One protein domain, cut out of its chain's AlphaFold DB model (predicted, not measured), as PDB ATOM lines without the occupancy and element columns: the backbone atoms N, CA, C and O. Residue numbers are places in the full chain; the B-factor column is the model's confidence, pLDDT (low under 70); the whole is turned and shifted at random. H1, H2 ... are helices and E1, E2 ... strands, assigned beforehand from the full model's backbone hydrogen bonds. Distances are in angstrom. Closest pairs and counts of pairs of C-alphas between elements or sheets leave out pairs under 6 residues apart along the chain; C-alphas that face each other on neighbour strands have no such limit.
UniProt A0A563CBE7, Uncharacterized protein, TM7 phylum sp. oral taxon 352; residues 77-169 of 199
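AT A GLANCE: This is residues 77 to 169 of the 199 residues of an uncharacterized protein of TM7 phylum sp. oral taxon 352 (UniProt A0A563CBE7). A strongly twisted sheet of four antiparallel strands, in the order E1 - E2 - E3 - E4, has the helix H2 packed along one face, while the short helix H1 packs on H2 and is not on the sheet. The printed part has 93 residues, with two named helices and then four named strands; the class is mixed, helices and strands, with under half of the residues in named elements. It is compact and rounded, with a radius of gyration of the C-alphas of 12.7 A and spans of 31 by 31 by 26 A.

HOW THE PARTS SIT: Residues 87 to 88 pair antiparallel with residues 127 to 128 of E1, residues 127 to 132. H1, residues 92 to 96, touches H2, residues 102 to 111; their closest C-alphas, Ala 92 and Lys 109, are 5.2 A apart. In H1 and H2 every O i to N i+4 pair is within hydrogen-bond range. E1, E2, residues 135 to 142, E3, residues 144 to 150, and E4, residues 157 to 162, form a meander, each strand the antiparallel neighbour of the one before. The hairpins E1 and E2, E2 and E3, and E3 and E4 have, within hydrogen-bond range, N 129 and O 137 at 2.9 A, N 146 and O 138 at 2.7 A, and N 147 and O 161 at 2.8 A. E2 bends by 86 degrees at residue 139. H2 is on one face of this sheet, giving two layers, helix and sheet, at a height over the sheet of 8.9 A. It runs along the strands, at 1 degrees to E2 on the local plane. The closest C-alphas of H2 and E4, Leu 104 and Ile 157, are 6.4 A apart.

IN THESE COORDINATES: H1 begins at C-alpha 92, (170.143, 189.008, 95.646). H2 measures 14.5 A, E1 15.2 A, E2 16.5 A, E3 19.1 A and E4 14.5 A from first to last C-alpha. E4 ends at C-alpha 162, (155.105, 183.957, 79.849).

THE WHOLE: The two C-alphas farthest apart, Gly 82 and Thr 154, are 36.2 A apart. The printed part has no cut; the link from H2 to E1, 15 residues, is long. The mean pLDDT of the printed part is 72.5, with 34 residues under 70, among them 115 to 124 and 160 to 169.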
ATOM      1  N   ASP A  77     151.705 183.224  99.098       73.44
ATOM      2  CA  ASP A  77     151.227 184.422  98.414       73.44
ATOM      3  C   ASP A  77     152.014 185.634  98.922       73.44
ATOM      4  O   ASP A  77     152.110 185.865 100.131       73.44
ATOM      5  N   PHE A  78     152.624 186.374  98.002       75.19
ATOM      6  CA  PHE A  78     153.488 187.506  98.315       75.19
ATOM      7  C   PHE A  78     152.813 188.856  98.080       75.19
ATOM      8  O   PHE A  78     153.449 189.890  98.281       75.19
ATOM      9  N   ARG A  79     151.533 188.869  97.687       70.50
ATOM     10  CA  ARG A  79     150.755 190.100  97.545       70.50
ATOM     11  C   ARG A  79     150.587 190.764  98.904       70.50
ATOM     12  O   ARG A  79     149.913 190.243  99.795       70.50
ATOM     13  N   THR A  80     151.185 191.934  99.088       57.81
ATOM     14  CA  THR A  80     151.079 192.644 100.363       57.81
ATOM     15  C   THR A  80     149.755 193.401 100.470       57.81
ATOM     16  O   THR A  80     149.432 194.228  99.631       57.81
ATOM     17  N   LYS A  81     148.978 193.118 101.526       46.41
ATOM     18  CA  LYS A  81     147.882 193.939 102.095       46.41
ATOM     19  C   LYS A  81     146.899 194.638 101.125       46.41
ATOM     20  O   LYS A  81     146.333 195.668 101.479       46.41
ATOM     21  N   GLY A  82     146.604 194.038  99.975       38.22
ATOM     22  CA  GLY A  82     145.420 194.378  99.176       38.22
ATOM     23  C   GLY A  82     145.623 195.331  97.996       38.22
ATOM     24  O   GLY A  82     144.650 195.576  97.291       38.22
ATOM     25  N   ASP A  83     146.840 195.808  97.714       49.59
ATOM     26  CA  ASP A  83     147.126 196.508  96.446       49.59
ATOM     27  C   ASP A  83     147.485 195.546  95.294       49.59
ATOM     28  O   ASP A  83     147.595 195.952  94.139       49.59
ATOM     29  N   GLY A  84     147.637 194.253  95.601       56.50
ATOM     30  CA  GLY A  84     147.942 193.205  94.627       56.50
ATOM     31  C   GLY A  84     149.386 193.218  94.125       56.50
ATOM     32  O   GLY A  84     149.697 192.471  93.195       56.50
ATOM     33  N   THR A  85     150.269 194.027  94.718       64.00
ATOM     34  CA  THR A  85     151.682 194.064  94.341       64.00
ATOM     35  C   THR A  85     152.460 193.000  95.120       64.00
ATOM     36  O   THR A  85     152.392 192.911  96.346       64.00
ATOM     37  N   GLY A  86     153.120 192.098  94.390       76.00
ATOM     38  CA  GLY A  86     153.964 191.048  94.964       76.00
ATOM     39  C   GLY A  86     155.269 191.592  95.566       76.00
ATOM     40  O   GLY A  86     155.487 192.800  95.642       76.00
ATOM     41  N   ILE A  87     156.200 190.709  95.939       85.75
ATOM     42  CA  ILE A  87     157.527 191.125  96.421       85.75
ATOM     43  C   ILE A  87     158.424 191.484  95.242       85.75
ATOM     44  O   ILE A  87     158.821 190.630  94.449       85.75
ATOM     45  N   ARG A  88     158.802 192.758  95.171       87.44
ATOM     46  CA  ARG A  88     159.782 193.274  94.217       87.44
ATOM     47  C   ARG A  88     161.200 192.861  94.625       87.44
ATOM     48  O   ARG A  88     161.602 193.048  95.771       87.44
ATOM     49  N   LEU A  89     161.949 192.287  93.689       88.12
ATOM     50  CA  LEU A  89     163.320 191.823  93.884       88.12
ATOM     51  C   LEU A  89     164.293 192.815  93.255       88.12
ATOM     52  O   LEU A  89     164.456 192.862  92.036       88.12
ATOM     53  N   THR A  90     164.966 193.585  94.099       87.88
ATOM     54  CA  THR A  90     165.928 194.608  93.664       87.88
ATOM     55  C   THR A  90     167.368 194.111  93.773       87.88
ATOM     56  O   THR A  90     168.263 194.582  93.075       87.88
ATOM     57  N   SER A  91     167.596 193.120  94.641       90.12
ATOM     58  CA  SER A  91     168.911 192.563  94.941       90.12
ATOM     59  C   SER A  91     168.860 191.059  95.224       90.12
ATOM     60  O   SER A  91     167.808 190.489  95.523       90.12
ATOM     61  N   ALA A  92     170.025 190.402  95.211       90.69
ATOM     62  CA  ALA A  92     170.143 189.008  95.646       90.69
ATOM     63  C   ALA A  92     169.710 188.802  97.113       90.69
ATOM     64  O   ALA A  92     169.218 187.728  97.454       90.69
ATOM     65  N   SER A  93     169.842 189.836  97.955       91.19
ATOM     66  CA  SER A  93     169.403 189.808  99.356       91.19
ATOM     67  C   SER A  93     167.881 189.715  99.482       91.19
ATOM     68  O   SER A  93     167.381 189.050 100.387       91.19
ATOM     69  N   ASP A  94     167.129 190.321  98.559       90.38
ATOM     70  CA  ASP A  94     165.666 190.206  98.556       90.38
ATOM     71  C   ASP A  94     165.228 188.771  98.266       90.38
ATOM     72  O   ASP A  94     164.309 188.264  98.906       90.38
ATOM     73  N   VAL A  95     165.956 188.076  97.384       90.50
ATOM     74  CA  VAL A  95     165.732 186.654  97.091       90.50
ATOM     75  C   VAL A  95     166.036 185.770  98.305       90.50
ATOM     76  O   VAL A  95     165.354 184.771  98.537       90.50
ATOM     77  N   ASP A  96     167.043 186.123  99.105       91.19
ATOM     78  CA  ASP A  96     167.430 185.338 100.282       91.19
ATOM     79  C   ASP A  96     166.361 185.318 101.374       91.19
ATOM     80  O   ASP A  96     166.183 184.282 102.019       91.19
ATOM     81  N   LYS A  97     165.596 186.409 101.507       89.88
ATOM     82  CA  LYS A  97     164.479 186.542 102.457       89.88
ATOM     83  C   LYS A  97     163.263 185.684 102.086       89.88
ATOM     84  O   LYS A  97     162.374 185.496 102.914       89.88
ATOM     85  N   LEU A  98     163.198 185.179 100.854       85.50
ATOM     86  CA  LEU A  98     162.090 184.346 100.396       85.50
ATOM     87  C   LEU A  98     162.186 182.947 100.991       85.50
ATOM     88  O   LEU A  98     163.263 182.363 101.089       85.50
ATOM     89  N   ASP A  99     161.043 182.370 101.318       83.75
ATOM     90  CA  ASP A  99     160.957 180.991 101.788       83.75
ATOM     91  C   ASP A  99     160.546 180.076 100.627       83.75
ATOM     92  O   ASP A  99     159.377 179.747 100.454       83.75
ATOM     93  N   ILE A 100     161.511 179.785  99.752       82.38
ATOM     94  CA  ILE A 100     161.350 179.019  98.505       82.38
ATOM     95  C   ILE A 100     162.564 178.106  98.289       82.38
ATOM     96  O   ILE A 100     163.571 178.222  98.994       82.38
ATOM     97  N   ASP A 101     162.495 177.201  97.313       84.62
ATOM     98  CA  ASP A 101     163.577 176.252  97.036       84.62
ATOM     99  C   ASP A 101     164.895 176.909  96.624       84.62
ATOM    100  O   ASP A 101     164.930 177.922  95.924       84.62
ATOM    101  N   SER A 102     166.006 176.283  97.022       88.38
ATOM    102  CA  SER A 102     167.365 176.762  96.747       88.38
ATOM    103  C   SER A 102     167.645 176.890  95.248       88.38
ATOM    104  O   SER A 102     168.222 177.890  94.818       88.38
ATOM    105  N   SER A 103     167.183 175.933  94.439       87.50
ATOM    106  CA  SER A 103     167.297 175.976  92.976       87.50
ATOM    107  C   SER A 103     166.552 177.172  92.381       87.50
ATOM    108  O   SER A 103     167.084 177.863  91.511       87.50
ATOM    109  N   LEU A 104     165.357 177.474  92.896       86.25
ATOM    110  CA  LEU A 104     164.573 178.628  92.469       86.25
ATOM    111  C   LEU A 104     165.211 179.947  92.933       86.25
ATOM    112  O   LEU A 104     165.314 180.881  92.140       86.25
ATOM    113  N   LYS A 105     165.740 180.016  94.167       91.12
ATOM    114  CA  LYS A 105     166.541 181.166  94.631       91.12
ATOM    115  C   LYS A 105     167.737 181.411  93.716       91.12
ATOM    116  O   LYS A 105     167.977 182.545  93.313       91.12
ATOM    117  N   LYS A 106     168.482 180.356  93.369       92.00
ATOM    118  CA  LYS A 106     169.649 180.442  92.480       92.00
ATOM    119  C   LYS A 106     169.258 180.996  91.110       92.00
ATOM    120  O   LYS A 106     169.934 181.893  90.610       92.00
ATOM    121  N   PHE A 107     168.147 180.519  90.545       89.94
ATOM    122  CA  PHE A 107     167.612 181.045  89.292       89.94
ATOM    123  C   PHE A 107     167.259 182.534  89.410       89.94
ATOM    124  O   PHE A 107     167.751 183.338  88.625       89.94
ATOM    125  N   LEU A 108     166.476 182.929  90.416       89.44
ATOM    126  CA  LEU A 108     166.045 184.320  90.596       89.44
ATOM    127  C   LEU A 108     167.225 185.275  90.803       89.44
ATOM    128  O   LEU A 108     167.273 186.326  90.170       89.44
ATOM    129  N   LYS A 109     168.230 184.883  91.594       91.25
ATOM    130  CA  LYS A 109     169.468 185.662  91.764       91.25
ATOM    131  C   LYS A 109     170.207 185.901  90.448       91.25
ATOM    132  O   LYS A 109     170.807 186.955  90.289       91.25
ATOM    133  N   SER A 110     170.152 184.953  89.508       88.06
ATOM    134  CA  SER A 110     170.758 185.126  88.180       88.06
ATOM    135  C   SER A 110     170.013 186.128  87.292       88.06
ATOM    136  O   SER A 110     170.556 186.554  86.278       88.06
ATOM    137  N   LYS A 111     168.772 186.484  87.644       85.25
ATOM    138  CA  LYS A 111     167.916 187.378  86.856       85.25
ATOM    139  C   LYS A 111     167.780 188.776  87.444       85.25
ATOM    140  O   LYS A 111     167.609 189.727  86.690       85.25
ATOM    141  N   VAL A 112     167.854 188.911  88.766       82.94
ATOM    142  CA  VAL A 112     167.792 190.219  89.429       82.94
ATOM    143  C   VAL A 112     168.945 191.105  88.953       82.94
ATOM    144  O   VAL A 112     170.099 190.683  88.944       82.94
ATOM    145  N   GLY A 113     168.622 192.335  88.547       76.44
ATOM    146  CA  GLY A 113     169.600 193.317  88.072       76.44
ATOM    147  C   GLY A 113     170.149 193.054  86.667       76.44
ATOM    148  O   GLY A 113     170.970 193.838  86.195       76.44
ATOM    149  N   GLN A 114     169.709 191.992  85.979       74.81
ATOM    150  CA  GLN A 114     170.059 191.789  84.576       74.81
ATOM    151  C   GLN A 114     169.104 192.561  83.657       74.81
ATOM    152  O   GLN A 114     167.893 192.571  83.892       74.81
ATOM    153  N   PRO A 115     169.615 193.196  82.590       66.56
ATOM    154  CA  PRO A 115     168.761 193.790  81.575       66.56
ATOM    155  C   PRO A 115     167.929 192.700  80.892       66.56
ATOM    156  O   PRO A 115     168.443 191.630  80.553       66.56
ATOM    157  N   ILE A 116     166.641 192.969  80.674       63.75
ATOM    158  CA  ILE A 116     165.783 192.033  79.946       63.75
ATOM    159  C   ILE A 116     166.147 192.092  78.457       63.75
ATOM    160  O   ILE A 116     166.102 193.178  77.866       63.75
ATOM    161  N   PRO A 117     166.442 190.946  77.815       54.88
ATOM    162  CA  PRO A 117     166.618 190.891  76.370       54.88
ATOM    163  C   PRO A 117     165.290 191.257  75.694       54.88
ATOM    164  O   PRO A 117     164.331 190.491  75.720       54.88
ATOM    165  N   GLY A 118     165.214 192.469  75.141       52.25
ATOM    166  CA  GLY A 118     164.026 192.980  74.451       52.25
ATOM    167  C   GLY A 118     163.749 194.471  74.649       52.25
ATOM    168  O   GLY A 118     162.952 195.032  73.902       52.25
ATOM    169  N   ARG A 119     164.394 195.134  75.617       52.88
ATOM    170  CA  ARG A 119     164.275 196.588  75.795       52.88
ATOM    171  C   ARG A 119     165.618 197.172  76.224       52.88
ATOM    172  O   ARG A 119     165.981 197.122  77.396       52.88
ATOM    173  N   GLU A 120     166.381 197.684  75.260       54.19
ATOM    174  CA  GLU A 120     167.599 198.436  75.569       54.19
ATOM    175  C   GLU A 120     167.242 199.630  76.467       54.19
ATOM    176  O   GLU A 120     166.349 200.415  76.152       54.19
ATOM    177  N   GLY A 121     167.917 199.740  77.614       60.34
ATOM    178  CA  GLY A 121     167.849 200.920  78.480       60.34
ATOM    179  C   GLY A 121     166.956 200.831  79.722       60.34
ATOM    180  O   GLY A 121     167.008 201.748  80.536       60.34
ATOM    181  N   SER A 122     166.195 199.752  79.939       58.47
ATOM    182  CA  SER A 122     165.417 199.570  81.179       58.47
ATOM    183  C   SER A 122     165.704 198.224  81.844       58.47
ATOM    184  O   SER A 122     165.316 197.175  81.326       58.47
ATOM    185  N   VAL A 123     166.361 198.256  83.008       64.75
ATOM    186  CA  VAL A 123     166.448 197.100  83.911       64.75
ATOM    187  C   VAL A 123     165.107 196.987  84.618       64.75
ATOM    188  O   VAL A 123     164.712 197.880  85.364       64.75
ATOM    189  N   TYR A 124     164.384 195.911  84.342       68.62
ATOM    190  CA  TYR A 124     163.169 195.601  85.076       68.62
ATOM    191  C   TYR A 124     163.527 194.831  86.338       68.62
ATOM    192  O   TYR A 124     164.388 193.952  86.339       68.62
ATOM    193  N   GLU A 125     162.840 195.177  87.418       79.25
ATOM    194  CA  GLU A 125     162.973 194.496  88.693       79.25
ATOM    195  C   GLU A 125     161.865 193.447  88.797       79.25
ATOM    196  O   GLU A 125     160.684 193.813  88.762       79.25
ATOM    197  N   PRO A 126     162.208 192.152  88.887       83.50
ATOM    198  CA  PRO A 126     161.198 191.116  88.911       83.50
ATOM    199  C   PRO A 126     160.359 191.196  90.185       83.50
ATOM    200  O   PRO A 126     160.877 191.414  91.278       83.50
ATOM    201  N   ILE A 127     159.055 190.992  90.049       83.75
ATOM    202  CA  ILE A 127     158.089 190.991  91.146       83.75
ATOM    203  C   ILE A 127     157.565 189.572  91.301       83.75
ATOM    204  O   ILE A 127     156.913 189.048  90.400       83.75
ATOM    205  N   ILE A 128     157.840 188.944  92.439       83.25
ATOM    206  CA  ILE A 128     157.289 187.631  92.765       83.25
ATOM    207  C   ILE A 128     155.888 187.817  93.310       83.25
ATOM    208  O   ILE A 128     155.693 188.422  94.360       83.25
ATOM    209  N   ASP A 129     154.927 187.243  92.607       77.88
ATOM    210  CA  ASP A 129     153.528 187.251  93.007       77.88
ATOM    211  C   ASP A 129     153.238 186.101  93.982       77.88
ATOM    212  O   ASP A 129     152.670 186.295  95.053       77.88
ATOM    213  N   ARG A 130     153.687 184.891  93.634       75.94
ATOM    214  CA  ARG A 130     153.406 183.662  94.389       75.94
ATOM    215  C   ARG A 130     154.448 182.574  94.130       75.94
ATOM    216  O   ARG A 130     155.028 182.536  93.043       75.94
ATOM    217  N   ALA A 131     154.661 181.674  95.091       75.94
ATOM    218  CA  ALA A 131     155.553 180.522  94.928       75.94
ATOM    219  C   ALA A 131     155.077 179.264  95.676       75.94
ATOM    220  O   ALA A 131     154.402 179.347  96.702       75.94
ATOM    221  N   TYR A 132     155.460 178.097  95.153       70.44
ATOM    222  CA  TYR A 132     155.233 176.779  95.752       70.44
ATOM    223  C   TYR A 132     156.371 175.829  95.357       70.44
ATOM    224  O   TYR A 132     156.559 175.536  94.174       70.44
ATOM    225  N   GLY A 133     157.145 175.353  96.337       74.94
ATOM    226  CA  GLY A 133     158.296 174.473  96.094       74.94
ATOM    227  C   GLY A 133     159.265 175.036  95.044       74.94
ATOM    228  O   GLY A 133     159.864 176.099  95.240       74.94
ATOM    229  N   LYS A 134     159.382 174.328  93.912       77.88
ATOM    230  CA  LYS A 134     160.265 174.652  92.772       77.88
ATOM    231  C   LYS A 134     159.678 175.648  91.776       77.88
ATOM    232  O   LYS A 134     160.358 175.997  90.813       77.88
ATOM    233  N   TYR A 135     158.446 176.099  91.987       76.44
ATOM    234  CA  TYR A 135     157.742 176.943  91.037       76.44
ATOM    235  C   TYR A 135     157.409 178.319  91.608       76.44
ATOM    236  O   TYR A 135     157.075 178.461  92.786       76.44
ATOM    237  N   ALA A 136     157.456 179.338  90.753       78.88
ATOM    238  CA  ALA A 136     157.017 180.687  91.089       78.88
ATOM    239  C   ALA A 136     156.389 181.394  89.898       78.88
ATOM    240  O   ALA A 136     156.728 181.137  88.743       78.88
ATOM    241  N   ALA A 137     155.505 182.327  90.211       77.50
ATOM    242  CA  ALA A 137     154.908 183.226  89.251       77.50
ATOM    243  C   ALA A 137     155.483 184.630  89.470       77.50
ATOM    244  O   ALA A 137     155.443 185.168  90.582       77.50
ATOM    245  N   VAL A 138     156.095 185.181  88.425       80.75
ATOM    246  CA  VAL A 138     156.968 186.353  88.512       80.75
ATOM    247  C   VAL A 138     156.698 187.303  87.356       80.75
ATOM    248  O   VAL A 138     156.748 186.915  86.195       80.75
ATOM    249  N   TYR A 139     156.455 188.568  87.665       75.75
ATOM    250  CA  TYR A 139     156.335 189.641  86.685       75.75
ATOM    251  C   TYR A 139     157.676 190.335  86.452       75.75
ATOM    252  O   TYR A 139     158.464 190.456  87.382       75.75
ATOM    253  N   GLY A 140     157.939 190.814  85.234       73.81
ATOM    254  CA  GLY A 140     159.111 191.654  84.966       73.81
ATOM    255  C   GLY A 140     160.432 190.892  84.840       73.81
ATOM    256  O   GLY A 140     161.485 191.488  85.018       73.81
ATOM    257  N   LEU A 141     160.400 189.583  84.560       75.25
ATOM    258  CA  LEU A 141     161.564 188.838  84.035       75.25
ATOM    259  C   LEU A 141     161.640 188.885  82.511       75.25
ATOM    260  O   LEU A 141     162.710 188.840  81.910       75.25
ATOM    261  N   THR A 142     160.471 188.953  81.897       66.25
ATOM    262  CA  THR A 142     160.255 189.357  80.517       66.25
ATOM    263  C   THR A 142     159.395 190.623  80.566       66.25
ATOM    264  O   THR A 142     159.033 191.083  81.652       66.25
ATOM    265  N   ASN A 143     159.038 191.214  79.424       64.62
ATOM    266  CA  ASN A 143     158.087 192.341  79.370       64.62
ATOM    267  C   ASN A 143     156.640 191.904  79.731       64.62
ATOM    268  O   ASN A 143     155.680 192.319  79.090       64.62
ATOM    269  N   ALA A 144     156.504 190.974  80.679       65.31
ATOM    270  CA  ALA A 144     155.368 190.106  80.904       65.31
ATOM    271  C   ALA A 144     155.488 189.384  82.271       65.31
ATOM    272  O   ALA A 144     156.563 189.249  82.859       65.31
ATOM    273  N   TYR A 145     154.358 188.889  82.765       70.75
ATOM    274  CA  TYR A 145     154.260 187.833  83.773       70.75
ATOM    275  C   TYR A 145     154.804 186.506  83.239       70.75
ATOM    276  O   TYR A 145     154.548 186.177  82.084       70.75
ATOM    277  N   ALA A 146     155.505 185.738  84.064       74.69
ATOM    278  CA  ALA A 146     156.133 184.477  83.709       74.69
ATOM    279  C   ALA A 146     155.976 183.430  84.816       74.69
ATOM    280  O   ALA A 146     155.984 183.757  86.001       74.69
ATOM    281  N   ILE A 147     155.871 182.161  84.426       76.75
ATOM    282  CA  ILE A 147     155.961 181.022  85.341       76.75
ATOM    283  C   ILE A 147     157.369 180.447  85.237       76.75
ATOM    284  O   ILE A 147     157.889 180.228  84.141       76.75
ATOM    285  N   ILE A 148     157.979 180.206  86.387       80.44
ATOM    286  CA  ILE A 148     159.318 179.649  86.541       80.44
ATOM    287  C   ILE A 148     159.180 178.269  87.170       80.44
ATOM    288  O   ILE A 148     158.424 178.114  88.127       80.44
ATOM    289  N   GLY A 149     159.925 177.290  86.663       80.94
ATOM    290  CA  GLY A 149     159.972 175.945  87.229       80.94
ATOM    291  C   GLY A 149     160.692 174.935  86.337       80.94
ATOM    292  O   GLY A 149     161.295 175.321  85.333       80.94
ATOM    293  N   PRO A 150     160.668 173.643  86.696       73.88
ATOM    294  CA  PRO A 150     161.155 172.574  85.834       73.88
ATOM    295  C   PRO A 150     160.204 172.292  84.666       73.88
ATOM    296  O   PRO A 150     159.003 172.136  84.859       73.88
ATOM    297  N   LYS A 151     160.756 172.200  83.447       63.72
ATOM    298  CA  LYS A 151     159.966 172.026  82.215       63.72
ATOM    299  C   LYS A 151     159.410 170.609  82.046       63.72
ATOM    300  O   LYS A 151     158.262 170.476  81.667       63.72
ATOM    301  N   ASN A 152     160.205 169.565  82.303       56.88
ATOM    302  CA  ASN A 152     159.844 168.171  81.982       56.88
ATOM    303  C   ASN A 152     160.478 167.156  82.952       56.88
ATOM    304  O   ASN A 152     161.202 166.257  82.534       56.88
ATOM    305  N   GLY A 153     160.306 167.327  84.265       53.00
ATOM    306  CA  GLY A 153     160.896 166.403  85.254       53.00
ATOM    307  C   GLY A 153     162.433 166.412  85.316       53.00
ATOM    308  O   GLY A 153     163.011 165.700  86.128       53.00
ATOM    309  N   THR A 154     163.101 167.259  84.521       60.94
ATOM    310  CA  THR A 154     164.566 167.404  84.447       60.94
ATOM    311  C   THR A 154     165.178 168.090  85.671       60.94
ATOM    312  O   THR A 154     166.392 168.242  85.742       60.94
ATOM    313  N   GLY A 155     164.360 168.550  86.625       68.12
ATOM    314  CA  GLY A 155     164.790 169.233  87.852       68.12
ATOM    315  C   GLY A 155     165.406 170.627  87.650       68.12
ATOM    316  O   GLY A 155     165.428 171.424  88.588       68.12
ATOM    317  N   GLU A 156     165.870 170.947  86.442       77.75
ATOM    318  CA  GLU A 156     166.435 172.245  86.077       77.75
ATOM    319  C   GLU A 156     165.356 173.334  86.029       77.75
ATOM    320  O   GLU A 156     164.337 173.177  85.359       77.75
ATOM    321  N   ILE A 157     165.589 174.452  86.725       82.69
ATOM    322  CA  ILE A 157     164.656 175.582  86.805       82.69
ATOM    323  C   ILE A 157     164.861 176.533  85.624       82.69
ATOM    324  O   ILE A 157     165.953 177.073  85.444       82.69
ATOM    325  N   ALA A 158     163.793 176.805  84.874       81.31
ATOM    326  CA  ALA A 158     163.784 177.734  83.749       81.31
ATOM    327  C   ALA A 158     162.504 178.584  83.720       81.31
ATOM    328  O   ALA A 158     161.568 178.352  84.488       81.31
ATOM    329  N   ILE A 159     162.447 179.566  82.810       78.62
ATOM    330  CA  ILE A 159     161.168 180.182  82.429       78.62
ATOM    331  C   ILE A 159     160.395 179.117  81.664       78.62
ATOM    332  O   ILE A 159     160.803 178.722  80.573       78.62
ATOM    333  N   VAL A 160     159.305 178.644  82.253       69.06
ATOM    334  CA  VAL A 160     158.446 177.659  81.607       69.06
ATOM    335  C   VAL A 160     157.363 178.368  80.803       69.06
ATOM    336  O   VAL A 160     157.133 177.959  79.672       69.06
ATOM    337  N   ALA A 161     156.776 179.462  81.311       61.69
ATOM    338  CA  ALA A 161     155.681 180.204  80.660       61.69
ATOM    339  C   ALA A 161     155.858 181.729  80.740       61.69
ATOM    340  O   ALA A 161     156.501 182.214  81.667       61.69
ATOM    341  N   GLY A 162     155.221 182.486  79.836       58.19
ATOM    342  CA  GLY A 162     155.105 183.957  79.849       58.19
ATOM    343  C   GLY A 162     153.658 184.422  79.610       58.19
ATOM    344  O   GLY A 162     152.819 183.596  79.295       58.19
ATOM    345  N   THR A 163     153.341 185.721  79.720       49.66
ATOM    346  CA  THR A 163     152.011 186.319  79.397       49.66
ATOM    347  C   THR A 163     151.787 186.558  77.914       49.66
ATOM    348  O   THR A 163     150.715 186.995  77.519       49.66
ATOM    349  N   GLN A 164     152.700 186.075  77.073       45.50
ATOM    350  CA  GLN A 164     152.232 185.269  75.949       45.50
ATOM    351  C   GLN A 164     151.794 183.907  76.509       45.50
ATOM    352  O   GLN A 164     152.457 182.891  76.332       45.50
ATOM    353  N   GLN A 165     150.699 183.925  77.279       44.88
ATOM    354  CA  GLN A 165     150.084 182.750  77.905       44.88
ATOM    355  C   GLN A 165     149.415 181.846  76.856       44.88
ATOM    356  O   GLN A 165     148.874 180.809  77.218       44.88
ATOM    357  N   GLY A 166     149.456 182.230  75.574       39.28
ATOM    358  CA  GLY A 166     148.775 181.542  74.480       39.28
ATOM    359  C   GLY A 166     149.293 180.135  74.186       39.28
ATOM    360  O   GLY A 166     148.525 179.331  73.675       39.28
ATOM    361  N   ASP A 167     150.539 179.815  74.555       40.81
ATOM    362  CA  ASP A 167     151.198 178.592  74.066       40.81
ATOM    363  C   ASP A 167     151.497 177.546  75.155       40.81
ATOM    364  O   ASP A 167     152.138 176.532  74.874       40.81
ATOM    365  N   MET A 168     151.078 177.765  76.410       41.28
ATOM    366  CA  MET A 168     151.302 176.785  77.479       41.28
ATOM    367  C   MET A 168     150.052 175.961  77.778       41.28
ATOM    368  O   MET A 168     149.004 176.492  78.138       41.28
ATOM    369  N   SER A 169     150.210 174.637  77.727       48.12
ATOM    370  CA  SER A 169     149.141 173.699  78.043       48.12
ATOM    371  C   SER A 169     148.765 173.760  79.529       48.12
ATOM    372  O   SER A 169     149.623 173.793  80.418       48.12
TER     373      SER A 169